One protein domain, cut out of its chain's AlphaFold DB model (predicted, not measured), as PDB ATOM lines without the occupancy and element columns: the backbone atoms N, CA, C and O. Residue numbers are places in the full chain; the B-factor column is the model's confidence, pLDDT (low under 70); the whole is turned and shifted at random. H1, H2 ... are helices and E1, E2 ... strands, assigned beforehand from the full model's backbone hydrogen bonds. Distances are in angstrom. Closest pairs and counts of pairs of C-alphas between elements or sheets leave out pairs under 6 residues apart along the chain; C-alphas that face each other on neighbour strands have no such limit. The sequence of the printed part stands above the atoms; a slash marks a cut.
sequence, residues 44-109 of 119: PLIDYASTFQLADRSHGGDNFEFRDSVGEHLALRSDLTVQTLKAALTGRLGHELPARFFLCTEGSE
ATOM      1  N   PRO A  44      65.394 101.431 138.958       92.44
ATOM      2  CA  PRO A  44      65.464 100.269 139.833       92.44
ATOM      3  C   PRO A  44      66.559  99.292 139.375       92.44
ATOM      4  O   PRO A  44      66.842  99.154 138.187       92.44
ATOM      5  N   LEU A  45      67.184  98.594 140.327       91.94
ATOM      6  CA  LEU A  45      68.195  97.566 140.033       91.94
ATOM      7  C   LEU A  45      67.601  96.360 139.290       91.94
ATOM      8  O   LEU A  45      68.303  95.693 138.536       91.94
ATOM      9  N   ILE A  46      66.316  96.094 139.521       93.50
ATOM     10  CA  ILE A  46      65.568  94.961 138.983       93.50
ATOM     11  C   ILE A  46      64.427  95.501 138.121       93.50
ATOM     12  O   ILE A  46      63.747  96.451 138.513       93.50
ATOM     13  N   ASP A  47      64.199  94.875 136.972       93.50
ATOM     14  CA  ASP A  47      62.994  95.067 136.161       93.50
ATOM     15  C   ASP A  47      62.548  93.724 135.572       93.50
ATOM     16  O   ASP A  47      63.235  92.711 135.712       93.50
ATOM     17  N   TYR A  48      61.405  93.702 134.895       93.38
ATOM     18  CA  TYR A  48      60.987  92.556 134.098       93.38
ATOM     19  C   TYR A  48      62.041  92.233 133.043       93.38
ATOM     20  O   TYR A  48      62.483  93.134 132.322       93.38
ATOM     21  N   ALA A  49      62.373  90.949 132.897       91.75
ATOM     22  CA  ALA A  49      63.365  90.477 131.929       91.75
ATOM     23  C   ALA A  49      63.035  90.922 130.489       91.75
ATOM     24  O   ALA A  49      63.922  91.301 129.724       91.75
ATOM     25  N   SER A  50      61.743  90.995 130.149       89.94
ATOM     26  CA  SER A  50      61.252  91.498 128.858       89.94
ATOM     27  C   SER A  50      61.654  92.946 128.555       89.94
ATOM     28  O   SER A  50      61.739  93.321 127.388       89.94
ATOM     29  N   THR A  51      61.945  93.758 129.576       90.75
ATOM     30  CA  THR A  51      62.435  95.132 129.397       90.75
ATOM     31  C   THR A  51      63.781  95.131 128.679       90.75
ATOM     32  O   THR A  51      63.968  95.887 127.732       90.75
ATOM     33  N   PHE A  52      64.706  94.263 129.083       86.44
ATOM     34  CA  PHE A  52      66.069  94.250 128.545       86.44
ATOM     35  C   PHE A  52      66.162  93.531 127.194       86.44
ATOM     36  O   PHE A  52      67.013  93.867 126.378       86.44
ATOM     37  N   GLN A  53      65.206  92.650 126.883       83.31
ATOM     38  CA  GLN A  53      65.075  92.026 125.557       83.31
ATOM     39  C   GLN A  53      64.817  93.046 124.431       83.31
ATOM     40  O   GLN A  53      65.088  92.763 123.266       83.31
ATOM     41  N   LEU A  54      64.318  94.245 124.755       78.06
ATOM     42  CA  LEU A  54      64.124  95.325 123.780       78.06
ATOM     43  C   LEU A  54      65.456  95.934 123.302       78.06
ATOM     44  O   LEU A  54      65.523  96.413 122.170       78.06
ATOM     45  N   ALA A  55      66.492  95.915 124.148       70.44
ATOM     46  CA  ALA A  55      67.840  96.398 123.827       70.44
ATOM     47  C   ALA A  55      68.671  95.336 123.090       70.44
ATOM     48  O   ALA A  55      69.562  95.656 122.303       70.44
ATOM     49  N   ASP A  56      68.371  94.065 123.354       64.69
ATOM     50  CA  ASP A  56      69.299  92.953 123.186       64.69
ATOM     51  C   ASP A  56      69.345  92.349 121.767       64.69
ATOM     52  O   ASP A  56      69.353  91.136 121.564       64.69
ATOM     53  N   ARG A  57      69.374  93.191 120.726       56.28
ATOM     54  CA  ARG A  57      69.547  92.693 119.345       56.28
ATOM     55  C   ARG A  57      70.994  92.312 119.005       56.28
ATOM     56  O   ARG A  57      71.229  91.826 117.901       56.28
ATOM     57  N   SER A  58      71.951  92.542 119.906       53.16
ATOM     58  CA  SER A  58      73.388  92.396 119.629       53.16
ATOM     59  C   SER A  58      74.217  91.689 120.712       53.16
ATOM     60  O   SER A  58      75.337  91.302 120.392       53.16
ATOM     61  N   HIS A  59      73.707  91.460 121.931       49.66
ATOM     62  CA  HIS A  59      74.477  90.893 123.052       49.66
ATOM     63  C   HIS A  59      73.727  89.728 123.705       49.66
ATOM     64  O   HIS A  59      73.420  89.752 124.891       49.66
ATOM     65  N   GLY A  60      73.413  88.715 122.894       47.81
ATOM     66  CA  GLY A  60      72.484  87.649 123.253       47.81
ATOM     67  C   GLY A  60      72.580  87.158 124.701       47.81
ATOM     68  O   GLY A  60      73.513  86.450 125.056       47.81
ATOM     69  N   GLY A  61      71.540  87.438 125.487       55.00
ATOM     70  CA  GLY A  61      71.130  86.606 126.620       55.00
ATOM     71  C   GLY A  61      71.973  86.690 127.895       55.00
ATOM     72  O   GLY A  61      71.824  85.827 128.762       55.00
ATOM     73  N   ASP A  62      72.811  87.713 128.061       68.38
ATOM     74  CA  ASP A  62      73.711  87.855 129.218       68.38
ATOM     75  C   ASP A  62      73.085  88.606 130.418       68.38
ATOM     76  O   ASP A  62      73.768  89.181 131.269       68.38
ATOM     77  N   ASN A  63      71.759  88.563 130.559       78.31
ATOM     78  CA  ASN A  63      71.089  89.088 131.749       78.31
ATOM     79  C   ASN A  63      71.177  88.088 132.909       78.31
ATOM     80  O   ASN A  63      71.053  86.873 132.735       78.31
ATOM     81  N   PHE A  64      71.351  88.594 134.129       87.19
ATOM     82  CA  PHE A  64      71.128  87.781 135.322       87.19
ATOM     83  C   PHE A  64      69.625  87.741 135.606       87.19
ATOM     84  O   PHE A  64      69.055  88.718 136.093       87.19
ATOM     85  N   GLU A  65      68.991  86.619 135.277       90.94
ATOM     86  CA  GLU A  65      67.542  86.426 135.362       90.94
ATOM     87  C   GLU A  65      67.145  85.555 136.558       90.94
ATOM     88  O   GLU A  65      67.868  84.643 136.969       90.94
ATOM     89  N   PHE A  66      65.975  85.830 137.125       94.50
ATOM     90  CA  PHE A  66      65.398  85.060 138.219       94.50
ATOM     91  C   PHE A  66      63.872  85.159 138.208       94.50
ATOM     92  O   PHE A  66      63.277  86.008 137.543       94.50
ATOM     93  N   ARG A  67      63.226  84.268 138.962       96.75
ATOM     94  CA  ARG A  67      61.792  84.352 139.238       96.75
ATOM     95  C   ARG A  67      61.567  84.770 140.676       96.75
ATOM     96  O   ARG A  67      62.270  84.291 141.567       96.75
ATOM     97  N   ASP A  68      60.612  85.662 140.891       95.62
ATOM     98  CA  ASP A  68      60.187  86.015 142.242       95.62
ATOM     99  C   ASP A  68      59.255  84.947 142.848       95.62
ATOM    100  O   ASP A  68      58.998  83.894 142.258       95.62
ATOM    101  N   SER A  69      58.745  85.211 144.053       96.88
ATOM    102  CA  SER A  69      57.875  84.278 144.779       96.88
ATOM    103  C   SER A  69      56.499  84.063 144.141       96.88
ATOM    104  O   SER A  69      55.829  83.097 144.498       96.88
ATOM    105  N   VAL A  70      56.053  84.954 143.251       96.56
ATOM    106  CA  VAL A  70      54.768  84.834 142.538       96.56
ATOM    107  C   VAL A  70      54.945  84.331 141.100       96.56
ATOM    108  O   VAL A  70      53.961  84.027 140.432       96.56
ATOM    109  N   GLY A  71      56.190  84.144 140.659       95.81
ATOM    110  CA  GLY A  71      56.550  83.535 139.382       95.81
ATOM    111  C   GLY A  71      56.876  84.533 138.273       95.81
ATOM    112  O   GLY A  71      57.138  84.088 137.149       95.81
ATOM    113  N   GLU A  72      56.906  85.836 138.567       97.38
ATOM    114  CA  GLU A  72      57.259  86.873 137.595       97.38
ATOM    115  C   GLU A  72      58.706  86.713 137.136       97.38
ATOM    116  O   GLU A  72      59.589  86.357 137.919       97.38
ATOM    117  N   HIS A  73      58.954  86.966 135.848       95.44
ATOM    118  CA  HIS A  73      60.284  86.834 135.262       95.44
ATOM    119  C   HIS A  73      61.035  88.167 135.308       95.44
ATOM    120  O   HIS A  73      60.721  89.106 134.569       95.44
ATOM    121  N   LEU A  74      62.035  88.237 136.181       95.19
ATOM    122  CA  LEU A  74      62.787  89.443 136.493       95.19
ATOM    123  C   LEU A  74      64.250  89.294 136.075       95.19
ATOM    124  O   LEU A  74      64.772  88.187 135.958       95.19
ATOM    125  N   ALA A  75      64.919  90.424 135.887       92.19
ATOM    126  CA  ALA A  75      66.343  90.487 135.611       92.19
ATOM    127  C   ALA A  75      67.009  91.607 136.416       92.19
ATOM    128  O   ALA A  75      66.407  92.661 136.647       92.19
ATOM    129  N   LEU A  76      68.267  91.393 136.813       91.12
ATOM    130  CA  LEU A  76      69.149  92.499 137.187       91.12
ATOM    131  C   LEU A  76      69.424  93.341 135.943       91.12
ATOM    132  O   LEU A  76      69.627  92.800 134.855       91.12
ATOM    133  N   ARG A  77      69.454  94.664 136.109       88.06
ATOM    134  CA  ARG A  77      69.712  95.574 134.992       88.06
ATOM    135  C   ARG A  77      71.062  95.300 134.329       88.06
ATOM    136  O   ARG A  77      72.092  95.280 134.999       88.06
ATOM    137  N   SER A  78      71.027  95.170 133.011       83.75
ATOM    138  CA  SER A  78      72.192  95.132 132.121       83.75
ATOM    139  C   SER A  78      72.336  96.418 131.312       83.75
ATOM    140  O   SER A  78      73.443  96.868 131.041       83.75
ATOM    141  N   ASP A  79      71.210  97.060 130.994       84.94
ATOM    142  CA  ASP A  79      71.151  98.292 130.217       84.94
ATOM    143  C   ASP A  79      70.252  99.322 130.919       84.94
ATOM    144  O   ASP A  79      69.054  99.119 131.133       84.94
ATOM    145  N   LEU A  80      70.841 100.457 131.287       87.81
ATOM    146  CA  LEU A  80      70.141 101.560 131.944       87.81
ATOM    147  C   LEU A  80      69.307 102.416 130.973       87.81
ATOM    148  O   LEU A  80      68.363 103.089 131.396       87.81
ATOM    149  N   THR A  81      69.638 102.406 129.682       88.31
ATOM    150  CA  THR A  81      69.011 103.221 128.636       88.31
ATOM    151  C   THR A  81      67.584 102.765 128.383       88.31
ATOM    152  O   THR A  81      66.659 103.574 128.461       88.31
ATOM    153  N   VAL A  82      67.370 101.472 128.130       89.50
ATOM    154  CA  VAL A  82      66.027 100.954 127.814       89.50
ATOM    155  C   VAL A  82      65.083 101.062 129.010       89.50
ATOM    156  O   VAL A  82      63.919 101.438 128.856       89.50
ATOM    157  N   GLN A  83      65.600 100.834 130.217       90.25
ATOM    158  CA  GLN A  83      64.851 101.033 131.455       90.25
ATOM    159  C   GLN A  83      64.459 102.507 131.661       90.25
ATOM    160  O   GLN A  83      63.321 102.812 132.026       90.25
ATOM    161  N   THR A  84      65.376 103.433 131.375       91.31
ATOM    162  CA  THR A  84      65.118 104.878 131.458       91.31
ATOM    163  C   THR A  84      64.097 105.332 130.419       91.31
ATOM    164  O   THR A  84      63.169 106.068 130.754       91.31
ATOM    165  N   LEU A  85      64.205 104.850 129.177       90.31
ATOM    166  CA  LEU A  85      63.235 105.131 128.118       90.31
ATOM    167  C   LEU A  85      61.838 104.645 128.500       90.31
ATOM    168  O   LEU A  85      60.878 105.402 128.387       90.31
ATOM    169  N   LYS A  86      61.717 103.420 129.021       91.12
ATOM    170  CA  LYS A  86      60.452 102.892 129.547       91.12
ATOM    171  C   LYS A  86      59.868 103.809 130.622       91.12
ATOM    172  O   LYS A  86      58.682 104.129 130.564       91.12
ATOM    173  N   ALA A  87      60.673 104.257 131.586       91.44
ATOM    174  CA  ALA A  87      60.207 105.151 132.646       91.44
ATOM    175  C   ALA A  87      59.749 106.518 132.105       91.44
ATOM    176  O   ALA A  87      58.709 107.025 132.528       91.44
ATOM    177  N   ALA A  88      60.487 107.091 131.150       91.00
ATOM    178  CA  ALA A  88      60.142 108.360 130.514       91.00
ATOM    179  C   ALA A  88      58.842 108.257 129.698       91.00
ATOM    180  O   ALA A  88      57.927 109.056 129.882       91.00
ATOM    181  N   LEU A  89      58.726 107.235 128.846       90.00
ATOM    182  CA  LEU A  89      57.579 107.037 127.952       90.00
ATOM    183  C   LEU A  89      56.291 106.656 128.690       90.00
ATOM    184  O   LEU A  89      55.200 106.931 128.202       90.00
ATOM    185  N   THR A  90      56.400 106.037 129.867       90.38
ATOM    186  CA  THR A  90      55.244 105.694 130.716       90.38
ATOM    187  C   THR A  90      54.863 106.806 131.697       90.38
ATOM    188  O   THR A  90      53.987 106.606 132.535       90.38
ATOM    189  N   GLY A  91      55.526 107.969 131.637       89.38
ATOM    190  CA  GLY A  91      55.280 109.096 132.544       89.38
ATOM    191  C   GLY A  91      55.739 108.852 133.986       89.38
ATOM    192  O   GLY A  91      55.479 109.668 134.869       89.38
ATOM    193  N   ARG A  92      56.450 107.752 134.255       89.62
ATOM    194  CA  ARG A  92      56.868 107.361 135.610       89.62
ATOM    195  C   ARG A  92      57.964 108.255 136.189       89.62
ATOM    196  O   ARG A  92      58.159 108.253 137.400       89.62
ATOM    197  N   LEU A  93      58.638 109.035 135.344       88.88
ATOM    198  CA  LEU A  93      59.590 110.067 135.764       88.88
ATOM    199  C   LEU A  93      58.921 111.375 136.221       88.88
ATOM    200  O   LEU A  93      59.622 112.266 136.687       88.88
ATOM    201  N   GLY A  94      57.592 111.509 136.104       87.44
ATOM    202  CA  GLY A  94      56.876 112.702 136.570       87.44
ATOM    203  C   GLY A  94      57.255 113.987 135.825       87.44
ATOM    204  O   GLY A  94      57.157 115.070 136.392       87.44
ATOM    205  N   HIS A  95      57.709 113.865 134.578       83.62
ATOM    206  CA  HIS A  95      58.151 114.971 133.736       83.62
ATOM    207  C   HIS A  95      57.517 114.881 132.349       83.62
ATOM    208  O   HIS A  95      57.332 113.787 131.813       83.62
ATOM    209  N   GLU A  96      57.236 116.039 131.757       84.56
ATOM    210  CA  GLU A  96      56.858 116.146 130.349       84.56
ATOM    211  C   GLU A  96      58.106 116.123 129.458       84.56
ATOM    212  O   GLU A  96      59.177 116.597 129.843       84.56
ATOM    213  N   LEU A  97      57.975 115.550 128.260       84.00
ATOM    214  CA  LEU A  97      59.041 115.542 127.261       84.00
ATOM    215  C   LEU A  97      59.012 116.844 126.433       84.00
ATOM    216  O   LEU A  97      57.923 117.325 126.118       84.00
ATOM    217  N   PRO A  98      60.172 117.387 126.010       87.19
ATOM    218  CA  PRO A  98      61.519 116.849 126.200       87.19
ATOM    219  C   PRO A  98      62.055 117.098 127.616       87.19
ATOM    220  O   PRO A  98      61.916 118.185 128.166       87.19
ATOM    221  N   ALA A  99      62.736 116.098 128.173       87.06
ATOM    222  CA  ALA A  99      63.369 116.189 129.482       87.06
ATOM    223  C   ALA A  99      64.844 115.772 129.414       87.06
ATOM    224  O   ALA A  99      65.250 115.005 128.537       87.06
ATOM    225  N   ARG A 100      65.648 116.308 130.335       92.69
ATOM    226  CA  ARG A 100      67.095 116.083 130.425       92.69
ATOM    227  C   ARG A 100      67.409 115.324 131.704       92.69
ATOM    228  O   ARG A 100      67.363 115.895 132.791       92.69
ATOM    229  N   PHE A 101      67.755 114.049 131.562       93.44
ATOM    230  CA  PHE A 101      68.097 113.186 132.689       93.44
ATOM    231  C   PHE A 101      69.521 112.657 132.580       93.44
ATOM    232  O   PHE A 101      70.010 112.423 131.474       93.44
ATOM    233  N   PHE A 102      70.168 112.444 133.720       94.19
ATOM    234  CA  PHE A 102      71.442 111.737 133.795       94.19
ATOM    235  C   PHE A 102      71.394 110.634 134.855       94.19
ATOM    236  O   PHE A 102      70.541 110.625 135.743       94.19
ATOM    237  N   LEU A 103      72.324 109.691 134.725       91.44
ATOM    238  CA  LEU A 103      72.425 108.484 135.535       91.44
ATOM    239  C   LEU A 103      73.865 108.366 136.029       91.44
ATOM    240  O   LEU A 103      74.793 108.366 135.221       91.44
ATOM    241  N   CYS A 104      74.062 108.240 137.338       89.06
ATOM    242  CA  CYS A 104      75.374 107.991 137.929       89.06
ATOM    243  C   CYS A 104      75.260 106.832 138.922       89.06
ATOM    244  O   CYS A 104      75.245 107.032 140.132       89.06
ATOM    245  N   THR A 105      75.100 105.613 138.406       82.44
ATOM    246  CA  THR A 105      74.863 104.399 139.201       82.44
ATOM    247  C   THR A 105      75.660 103.219 138.649       82.44
ATOM    248  O   THR A 105      76.271 103.284 137.588       82.44
ATOM    249  N   GLU A 106      75.664 102.150 139.422       78.56
ATOM    250  CA  GLU A 106      76.316 100.882 139.199       78.56
ATOM    251  C   GLU A 106      75.556 100.083 138.131       78.56
ATOM    252  O   GLU A 106      74.335  99.894 138.213       78.56
ATOM    253  N   GLY A 107      76.304  99.601 137.140       68.31
ATOM    254  CA  GLY A 107      75.842  98.617 136.167       68.31
ATOM    255  C   GLY A 107      76.193  97.197 136.605       68.31
ATOM    256  O   GLY A 107      77.089  96.987 137.422       68.31
ATOM    257  N   SER A 108      75.484  96.224 136.046       65.38
ATOM    258  CA  SER A 108      75.818  94.807 136.144       65.38
ATOM    259  C   SER A 108      75.903  94.251 134.732       65.38
ATOM    260  O   SER A 108      75.084  94.586 133.888       65.38
ATOM    261  N   GLU A 109      76.857  93.367 134.492       68.94
ATOM    262  CA  GLU A 109      76.992  92.659 133.224       68.94
ATOM    263  C   GLU A 109      77.404  91.223 133.528       68.94
ATOM    264  O   GLU A 109      78.252  90.978 134.396       68.94
TER     265      GLU A 109
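This is residues 44 to 109 of the 119 residues of the protein "tRNA-synt_His domain-containing protein" of Spirochaetae bacterium HGW-Spirochaetae-10 (UniProt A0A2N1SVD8). Little regular structure is here: a small three-stranded sheet with short H1 on it, H2 off the sheet, and unnamed residues 90 to 109 looping out past H2 and folding back. The printed part has 66 residues, 25 in two named helices and three strands, in the order E1, H1, E2, E3, H2; the class is mixed, the sheet E1 - E3 - E2 all antiparallel. It is only just compact, close to loose, with radius of gyration of the C-alphas 12.7 A and spans 34 by 29 by 22 A.

Find C-alpha 46 at (65.568, 94.961, 138.983), where E1, residues 46 to 48, begins; H1, residues 49 to 53, follows. Next come E2, residues 65 to 67, and E3, residues 73 to 76. H2, residues 80 to 89, runs 14.3 A to C-alpha 89 at (57.579, 107.037, 127.952).

Look at inner strand E3: N 75 and O 47 of E1 are 2.8 A apart, within hydrogen-bond range, as are N 66 of E2 and O 74, 2.9 A; E2 and E3 form a hairpin. E1, H1 and E2 make a split strand-helix-strand unit, E3 between its strands, its crossover right-handed. H1 is on the sheet, height 5.7 A, over none of its strands. H1 and H2 touch, closest at the C-alphas of Thr 51 and Gln 83, 6.7 A. In H1 and H2 every O i to N i+4 pair is within hydrogen-bond range.

The C-alphas farthest apart, Ser 69 and Pro 98, are 37.7 A apart. The printed part has no cut; the link H1 to E2 is long, 11 residues. Residues 56 to 62 and 107 to 109 have pLDDT under 70.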